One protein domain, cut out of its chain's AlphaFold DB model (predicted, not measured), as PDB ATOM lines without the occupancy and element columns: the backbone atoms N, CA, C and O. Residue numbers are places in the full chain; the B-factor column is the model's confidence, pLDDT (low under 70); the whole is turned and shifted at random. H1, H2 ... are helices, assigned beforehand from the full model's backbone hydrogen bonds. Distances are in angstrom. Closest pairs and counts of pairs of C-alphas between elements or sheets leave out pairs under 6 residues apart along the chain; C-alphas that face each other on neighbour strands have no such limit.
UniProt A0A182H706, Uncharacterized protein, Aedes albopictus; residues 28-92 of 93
ATOM      1  N   THR A  28     160.607 144.722  80.398       90.62
ATOM      2  CA  THR A  28     159.656 144.925  81.496       90.62
ATOM      3  C   THR A  28     158.245 145.187  80.975       90.62
ATOM      4  O   THR A  28     157.309 144.536  81.439       90.62
ATOM      5  N   LYS A  29     158.071 146.038  79.953       89.69
ATOM      6  CA  LYS A  29     156.767 146.265  79.303       89.69
ATOM      7  C   LYS A  29     156.176 144.967  78.742       89.69
ATOM      8  O   LYS A  29     154.989 144.695  78.926       89.69
ATOM      9  N   ARG A  30     156.992 144.120  78.101       91.19
ATOM     10  CA  ARG A  30     156.553 142.807  77.593       91.19
ATOM     11  C   ARG A  30     156.143 141.849  78.704       91.19
ATOM     12  O   ARG A  30     155.115 141.188  78.578       91.19
ATOM     13  N   GLU A  31     156.932 141.752  79.766       94.75
ATOM     14  CA  GLU A  31     156.622 140.909  80.924       94.75
ATOM     15  C   GLU A  31     155.327 141.368  81.601       94.75
ATOM     16  O   GLU A  31     154.451 140.547  81.877       94.75
ATOM     17  N   GLN A  32     155.152 142.681  81.766       95.56
ATOM     18  CA  GLN A  32     153.928 143.270  82.297       95.56
ATOM     19  C   GLN A  32     152.723 143.003  81.388       95.56
ATOM     20  O   GLN A  32     151.657 142.636  81.876       95.56
ATOM     21  N   TYR A  33     152.881 143.104  80.067       95.31
ATOM     22  CA  TYR A  33     151.814 142.774  79.123       95.31
ATOM     23  C   TYR A  33     151.379 141.307  79.239       95.31
ATOM     24  O   TYR A  33     150.186 141.014  79.312       95.31
ATOM     25  N   GLN A  34     152.330 140.373  79.334       96.88
ATOM     26  CA  GLN A  34     152.020 138.952  79.536       96.88
ATOM     27  C   GLN A  34     151.364 138.694  80.896       96.88
ATOM     28  O   GLN A  34     150.415 137.913  80.991       96.88
ATOM     29  N   HIS A  35     151.817 139.388  81.939       97.50
ATOM     30  CA  HIS A  35     151.183 139.340  83.250       97.50
ATOM     31  C   HIS A  35     149.725 139.823  83.194       97.50
ATOM     32  O   HIS A  35     148.831 139.138  83.696       97.50
ATOM     33  N   ASN A  36     149.458 140.941  82.513       98.25
ATOM     34  CA  ASN A  36     148.110 141.483  82.335       98.25
ATOM     35  C   ASN A  36     147.191 140.500  81.596       98.25
ATOM     36  O   ASN A  36     146.043 140.328  81.999       98.25
ATOM     37  N   LYS A  37     147.695 139.784  80.580       98.38
ATOM     38  CA  LYS A  37     146.942 138.715  79.893       98.38
ATOM     39  C   LYS A  37     146.518 137.607  80.859       98.38
ATOM     40  O   LYS A  37     145.356 137.207  80.870       98.38
ATOM     41  N   GLN A  38     147.428 137.138  81.714       98.38
ATOM     42  CA  GLN A  38     147.101 136.123  82.723       98.38
ATOM     43  C   GLN A  38     146.095 136.633  83.763       98.38
ATOM     44  O   GLN A  38     145.191 135.897  84.163       98.38
ATOM     45  N   LEU A  39     146.240 137.884  84.205       98.56
ATOM     46  CA  LEU A  39     145.324 138.506  85.157       98.56
ATOM     47  C   LEU A  39     143.916 138.644  84.564       98.56
ATOM     48  O   LEU A  39     142.946 138.233  85.200       98.56
ATOM     49  N   CYS A  40     143.800 139.132  83.329       98.69
ATOM     50  CA  CYS A  40     142.525 139.238  82.624       98.69
ATOM     51  C   CYS A  40     141.861 137.880  82.400       98.69
ATOM     52  O   CYS A  40     140.655 137.762  82.613       98.69
ATOM     53  N   GLY A  41     142.638 136.840  82.084       98.44
ATOM     54  CA  GLY A  41     142.124 135.471  81.998       98.44
ATOM     55  C   GLY A  41     141.465 135.009  83.301       98.44
ATOM     56  O   GLY A  41     140.387 134.419  83.287       98.44
ATOM     57  N   LYS A  42     142.059 135.349  84.454       98.50
ATOM     58  CA  LYS A  42     141.477 135.049  85.774       98.50
ATOM     59  C   LYS A  42     140.228 135.883  86.070       98.50
ATOM     60  O   LYS A  42     139.249 135.330  86.563       98.50
ATOM     61  N   ILE A  43     140.255 137.187  85.779       98.44
ATOM     62  CA  ILE A  43     139.130 138.111  86.020       98.44
ATOM     63  C   ILE A  43     137.894 137.677  85.227       98.44
ATOM     64  O   ILE A  43     136.800 137.597  85.781       98.44
ATOM     65  N   LEU A  44     138.084 137.365  83.945       98.38
ATOM     66  CA  LEU A  44     137.009 136.985  83.029       98.38
ATOM     67  C   LEU A  44     136.664 135.494  83.095       98.38
ATOM     68  O   LEU A  44     135.701 135.069  82.466       98.38
ATOM     69  N   ARG A  45     137.424 134.706  83.871       98.12
ATOM     70  CA  ARG A  45     137.321 133.241  83.943       98.12
ATOM     71  C   ARG A  45     137.397 132.592  82.556       98.12
ATOM     72  O   ARG A  45     136.623 131.691  82.245       98.12
ATOM     73  N   THR A  46     138.333 133.065  81.738       98.00
ATOM     74  CA  THR A  46     138.571 132.557  80.386       98.00
ATOM     75  C   THR A  46     138.903 131.061  80.439       98.00
ATOM     76  O   THR A  46     139.760 130.666  81.239       98.00
ATOM     77  N   PRO A  47     138.254 130.222  79.613       97.81
ATOM     78  CA  PRO A  47     138.575 128.804  79.517       97.81
ATOM     79  C   PRO A  47     140.055 128.564  79.205       97.81
ATOM     80  O   PRO A  47     140.678 129.313  78.454       97.81
ATOM     81  N   GLU A  48     140.627 127.489  79.750       96.25
ATOM     82  CA  GLU A  48     142.046 127.162  79.539       96.25
ATOM     83  C   GLU A  48     142.384 126.963  78.054       96.25
ATOM     84  O   GLU A  48     143.436 127.409  77.601       96.25
ATOM     85  N   ALA A  49     141.465 126.367  77.285       95.69
ATOM     86  CA  ALA A  49     141.616 126.199  75.842       95.69
ATOM     87  C   ALA A  49     141.799 127.548  75.126       95.69
ATOM     88  O   ALA A  49     142.734 127.699  74.343       95.69
ATOM     89  N   ASP A  50     140.982 128.548  75.462       97.38
ATOM     90  CA  ASP A  50     141.066 129.886  74.869       97.38
ATOM     91  C   ASP A  50     142.311 130.639  75.349       97.38
ATOM     92  O   ASP A  50     142.943 131.356  74.575       97.38
ATOM     93  N   MET A  51     142.733 130.432  76.602       97.62
ATOM     94  CA  MET A  51     143.945 131.057  77.145       97.62
ATOM     95  C   MET A  51     145.206 130.696  76.356       97.62
ATOM     96  O   MET A  51     146.087 131.547  76.220       97.62
ATOM     97  N   VAL A  52     145.305 129.476  75.815       95.81
ATOM     98  CA  VAL A  52     146.441 129.077  74.966       95.81
ATOM     99  C   VAL A  52     146.523 129.965  73.722       95.81
ATOM    100  O   VAL A  52     147.593 130.502  73.425       95.81
ATOM    101  N   HIS A  53     145.393 130.187  73.047       95.81
ATOM    102  CA  HIS A  53     145.302 131.078  71.887       95.81
ATOM    103  C   HIS A  53     145.567 132.532  72.286       95.81
ATOM    104  O   HIS A  53     146.425 133.210  71.710       95.81
ATOM    105  N   TYR A  54     144.913 132.994  73.352       97.19
ATOM    106  CA  TYR A  54     144.977 134.388  73.769       97.19
ATOM    107  C   TYR A  54     146.387 134.774  74.186       97.19
ATOM    108  O   TYR A  54     146.848 135.840  73.794       97.19
ATOM    109  N   LEU A  55     147.133 133.920  74.901       95.88
ATOM    110  CA  LEU A  55     148.546 134.154  75.237       95.88
ATOM    111  C   LEU A  55     149.442 134.257  73.992       95.88
ATOM    112  O   LEU A  55     150.359 135.084  73.989       95.88
ATOM    113  N   GLY A  56     149.107 133.533  72.923       95.50
ATOM    114  CA  GLY A  56     149.714 133.650  71.591       95.50
ATOM    115  C   GLY A  56     149.266 134.868  70.775       95.50
ATOM    116  O   GLY A  56     149.800 135.093  69.695       95.50
ATOM    117  N   SER A  57     148.338 135.677  71.301       95.19
ATOM    118  CA  SER A  57     147.697 136.799  70.596       95.19
ATOM    119  C   SER A  57     146.869 136.365  69.378       95.19
ATOM    120  O   SER A  57     146.709 137.133  68.433       95.19
ATOM    121  N   ASP A  58     146.343 135.144  69.424       97.25
ATOM    122  CA  ASP A  58     145.357 134.616  68.490       97.25
ATOM    123  C   ASP A  58     143.966 134.790  69.111       97.25
ATOM    124  O   ASP A  58     143.676 134.234  70.173       97.25
ATOM    125  N   TYR A  59     143.135 135.629  68.492       96.44
ATOM    126  CA  TYR A  59     141.839 136.031  69.032       96.44
ATOM    127  C   TYR A  59     140.742 135.801  67.983       96.44
ATOM    128  O   TYR A  59     140.765 136.450  66.935       96.44
ATOM    129  N   PRO A  60     139.758 134.922  68.244       96.38
ATOM    130  CA  PRO A  60     138.614 134.751  67.359       96.38
ATOM    131  C   PRO A  60     137.700 135.981  67.414       96.38
ATOM    132  O   PRO A  60     137.615 136.659  68.439       96.38
ATOM    133  N   GLU A  61     136.950 136.237  66.341       96.69
ATOM    134  CA  GLU A  61     135.939 137.300  66.297       96.69
ATOM    135  C   GLU A  61     134.725 136.919  67.164       96.69
ATOM    136  O   GLU A  61     133.730 136.364  66.702       96.69
ATOM    137  N   SER A  62     134.844 137.154  68.468       97.25
ATOM    138  CA  SER A  62     133.856 136.768  69.473       97.25
ATOM    139  C   SER A  62     133.753 137.813  70.577       97.25
ATOM    140  O   SER A  62     134.692 138.570  70.838       97.25
ATOM    141  N   HIS A  63     132.607 137.825  71.258       97.50
ATOM    142  CA  HIS A  63     132.382 138.697  72.407       97.50
ATOM    143  C   HIS A  63     133.421 138.461  73.516       97.50
ATOM    144  O   HIS A  63     133.977 139.416  74.053       97.50
ATOM    145  N   ASP A  64     133.743 137.201  73.810       97.88
ATOM    146  CA  ASP A  64     134.663 136.855  74.898       97.88
ATOM    147  C   ASP A  64     136.100 137.294  74.594       97.88
ATOM    148  O   ASP A  64     136.772 137.865  75.458       97.88
ATOM    149  N   ALA A  65     136.540 137.140  73.340       98.06
ATOM    150  CA  ALA A  65     137.827 137.663  72.896       98.06
ATOM    151  C   ALA A  65     137.870 139.196  72.968       98.06
ATOM    152  O   ALA A  65     138.852 139.761  73.449       98.06
ATOM    153  N   ALA A  66     136.795 139.882  72.562       98.00
ATOM    154  CA  ALA A  66     136.704 141.337  72.666       98.00
ATOM    155  C   ALA A  66     136.770 141.814  74.128       98.00
ATOM    156  O   ALA A  66     137.487 142.770  74.436       98.00
ATOM    157  N   CYS A  67     136.092 141.124  75.053       98.38
ATOM    158  CA  CYS A  67     136.186 141.403  76.487       98.38
ATOM    159  C   CYS A  67     137.607 141.204  77.023       98.38
ATOM    160  O   CYS A  67     138.092 142.035  77.797       98.38
ATOM    161  N   PHE A  68     138.283 140.131  76.606       98.56
ATOM    162  CA  PHE A  68     139.663 139.865  76.998       98.56
ATOM    163  C   PHE A  68     140.615 140.954  76.500       98.56
ATOM    164  O   PHE A  68     141.361 141.518  77.303       98.56
ATOM    165  N   ILE A  69     140.542 141.306  75.213       97.81
ATOM    166  CA  ILE A  69     141.351 142.373  74.613       97.81
ATOM    167  C   ILE A  69     141.116 143.686  75.363       97.81
ATOM    168  O   ILE A  69     142.077 144.297  75.823       97.81
ATOM    169  N   ARG A  70     139.853 144.075  75.587       97.94
ATOM    170  CA  ARG A  70     139.521 145.293  76.339       97.94
ATOM    171  C   ARG A  70     140.123 145.281  77.745       97.94
ATOM    172  O   ARG A  70     140.691 146.285  78.159       97.94
ATOM    173  N   CYS A  71     140.027 144.170  78.478       98.69
ATOM    174  CA  CYS A  71     140.619 144.063  79.813       98.69
ATOM    175  C   CYS A  71     142.134 144.312  79.780       98.69
ATOM    176  O   CYS A  71     142.645 145.123  80.552       98.69
ATOM    177  N   VAL A  72     142.850 143.655  78.864       98.12
ATOM    178  CA  VAL A  72     144.309 143.790  78.755       98.12
ATOM    179  C   VAL A  72     144.694 145.211  78.347       98.12
ATOM    180  O   VAL A  72     145.628 145.771  78.924       98.12
ATOM    181  N   SER A  73     143.955 145.803  77.405       96.94
ATOM    182  CA  SER A  73     144.167 147.173  76.929       96.94
ATOM    183  C   SER A  73     143.883 148.235  77.994       96.94
ATOM    184  O   SER A  73     144.543 149.268  78.011       96.94
ATOM    185  N   ILE A  74     142.947 147.991  78.913       97.81
ATOM    186  CA  ILE A  74     142.747 148.871  80.072       97.81
ATOM    187  C   ILE A  74     143.928 148.748  81.036       97.81
ATOM    188  O   ILE A  74     144.506 149.751  81.446       97.81
ATOM    189  N   LEU A  75     144.342 147.521  81.374       97.06
ATOM    190  CA  LEU A  75     145.422 147.303  82.344       97.06
ATOM    191  C   LEU A  75     146.795 147.791  81.868       97.06
ATOM    192  O   LEU A  75     147.653 148.080  82.700       97.06
ATOM    193  N   ASN A  76     147.037 147.841  80.558       94.19
ATOM    194  CA  ASN A  76     148.281 148.379  80.002       94.19
ATOM    195  C   ASN A  76     148.171 149.854  79.563       94.19
ATOM    196  O   ASN A  76     149.159 150.395  79.076       94.19
ATOM    197  N   GLY A  77     147.005 150.491  79.728       94.62
ATOM    198  CA  GLY A  77     146.773 151.898  79.382       94.62
ATOM    199  C   GLY A  77     146.576 152.194  77.889       94.62
ATOM    200  O   GLY A  77     146.501 153.364  77.513       94.62
ATOM    201  N   ALA A  78     146.481 151.176  77.030       95.19
ATOM    202  CA  ALA A  78     146.210 151.348  75.600       95.19
ATOM    203  C   ALA A  78     144.750 151.723  75.299       95.19
ATOM    204  O   ALA A  78     144.454 152.197  74.201       95.19
ATOM    205  N   TYR A  79     143.834 151.505  76.243       96.69
ATOM    206  CA  TYR A  79     142.422 151.845  76.109       96.69
ATOM    207  C   TYR A  79     141.844 152.351  77.432       96.69
ATOM    208  O   TYR A  79     142.133 151.805  78.491       96.69
ATOM    209  N   ASP A  80     140.974 153.347  77.346       96.50
ATOM    210  CA  ASP A  80     140.158 153.852  78.445       96.50
ATOM    211  C   ASP A  80     138.700 153.994  77.975       96.50
ATOM    212  O   ASP A  80     138.440 154.337  76.823       96.50
ATOM    213  N   ASP A  81     137.729 153.727  78.849       96.44
ATOM    214  CA  ASP A  81     136.309 153.766  78.466       96.44
ATOM    215  C   ASP A  81     135.779 155.181  78.205       96.44
ATOM    216  O   ASP A  81     134.757 155.345  77.540       96.44
ATOM    217  N   GLN A  82     136.435 156.203  78.754       97.44
ATOM    218  CA  GLN A  82     136.034 157.598  78.602       97.44
ATOM    219  C   GLN A  82     136.708 158.231  77.387       97.44
ATOM    220  O   GLN A  82     136.064 158.985  76.658       97.44
ATOM    221  N   THR A  83     137.992 157.934  77.162       96.25
ATOM    222  CA  THR A  83     138.786 158.573  76.097       96.25
ATOM    223  C   THR A  83     139.062 157.682  74.889       96.25
ATOM    224  O   THR A  83     139.539 158.170  73.867       96.25
ATOM    225  N   GLY A  84     138.743 156.391  74.962       94.62
ATOM    226  CA  GLY A  84     138.985 155.427  73.897       94.62
ATOM    227  C   GLY A  84     140.444 154.978  73.822       94.62
ATOM    228  O   GLY A  84     141.134 154.834  74.829       94.62
ATOM    229  N   VAL A  85     140.904 154.705  72.603       94.50
ATOM    230  CA  VAL A  85     142.250 154.191  72.335       94.50
ATOM    231  C   VAL A  85     143.308 155.270  72.570       94.50
ATOM    232  O   VAL A  85     143.219 156.369  72.024       94.50
ATOM    233  N   ASN A  86     144.357 154.931  73.319       94.00
ATOM    234  CA  ASN A  86     145.524 155.785  73.485       94.00
ATOM    235  C   ASN A  86     146.448 155.675  72.259       94.00
ATOM    236  O   ASN A  86     147.276 154.769  72.152       94.00
ATOM    237  N   MET A  87     146.293 156.614  71.323       89.31
ATOM    238  CA  MET A  87     147.070 156.648  70.081       89.31
ATOM    239  C   MET A  87     148.550 156.986  70.293       89.31
ATOM    240  O   MET A  87     149.354 156.677  69.421       89.31
ATOM    241  N   GLU A  88     148.926 157.622  71.402       87.94
ATOM    242  CA  GLU A  88     150.334 157.900  71.701       87.94
ATOM    243  C   GLU A  88     151.054 156.588  72.013       87.94
ATOM    244  O   GLU A  88     152.002 156.230  71.322       87.94
ATOM    245  N   LEU A  89     150.494 155.790  72.929       84.19
ATOM    246  CA  LEU A  89     151.049 154.490  73.307       84.19
ATOM    247  C   LEU A  89     151.074 153.483  72.144       84.19
ATOM    248  O   LEU A  89     151.993 152.675  72.045       84.19
ATOM    249  N   LEU A  90     150.075 153.512  71.256       75.38
ATOM    250  CA  LEU A  90     150.029 152.603  70.105       75.38
ATOM    251  C   LEU A  90     151.090 152.890  69.038       75.38
ATOM    252  O   LEU A  90     151.445 151.972  68.304       75.38
ATOM    253  N   HIS A  91     151.577 154.126  68.924       69.69
ATOM    254  CA  HIS A  91     152.612 154.480  67.949       69.69
ATOM    255  C   HIS A  91     154.038 154.343  68.503       69.69
ATOM    256  O   HIS A  91     154.990 154.527  67.750       69.69
ATOM    257  N   GLU A  92     154.206 153.997  69.784       62.03
ATOM    258  CA  GLU A  92     155.516 153.723  70.398       62.03
ATOM    259  C   GLU A  92     156.096 152.336  70.031       62.03
ATOM    260  O   GLU A  92     157.076 151.901  70.639       62.03
TER     261      GLU A  92
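AT A GLANCE: This is residues 28 to 92 of the 93 residues of an uncharacterized protein of Aedes albopictus (UniProt A0A182H706). A long helix, H1, has the short H2 folded back along part of it, and H3 packs on H1 at a steep tilt; beyond H3 a loop with a short strand-like pairing leads to the small H4, apart from the other helices. The 65 printed residues have four named helices, H1 to H4 in chain order, and no named strand: all helix. The whole is compact, radius of gyration of the C-alphas 11.7 A, spanning 33 by 27 by 19 A.

IN THESE COORDINATES: H1, residues 28 to 44, begins at C-alpha (159.656, 144.925, 81.496) and measures 24.0 A. H2 is residues 48 to 55, 10.5 A. H3 is residues 63 to 75, 18.5 A. H4, residues 87 to 91, 6.3 A, ends at C-alpha (152.612, 154.480, 67.949).

HOW THE PARTS SIT: H1 and H2 form a helical hairpin: they touch, H1 with residues 34 to 41 alone, at a shallow tilt of 29 degrees, opposite ways; the closest C-alphas, Lys 37 and Leu 55, are 6.7 A apart. H1 and H3 touch, closest at the C-alphas of Asn 36 and Val 72, 5.7 A, at a steep tilt of 45 degrees, opposite ways. H2 and H3 are close but not clearly touching, closest C-alphas Tyr 54 and Ala 65 at 7.9 A. Every O i to N i+4 pair is within hydrogen-bond range in H1, H3 and H4; in H2, 3 of 4.

THE WHOLE: The C-alphas farthest apart, Ala 49 and Glu 88, are 33.1 A apart. The printed part has no cut. The link H3 to H4 is long, and in it residues 79 to 80 pair antiparallel with 84 to 85. Residues 91 to 92 have pLDDT under 70.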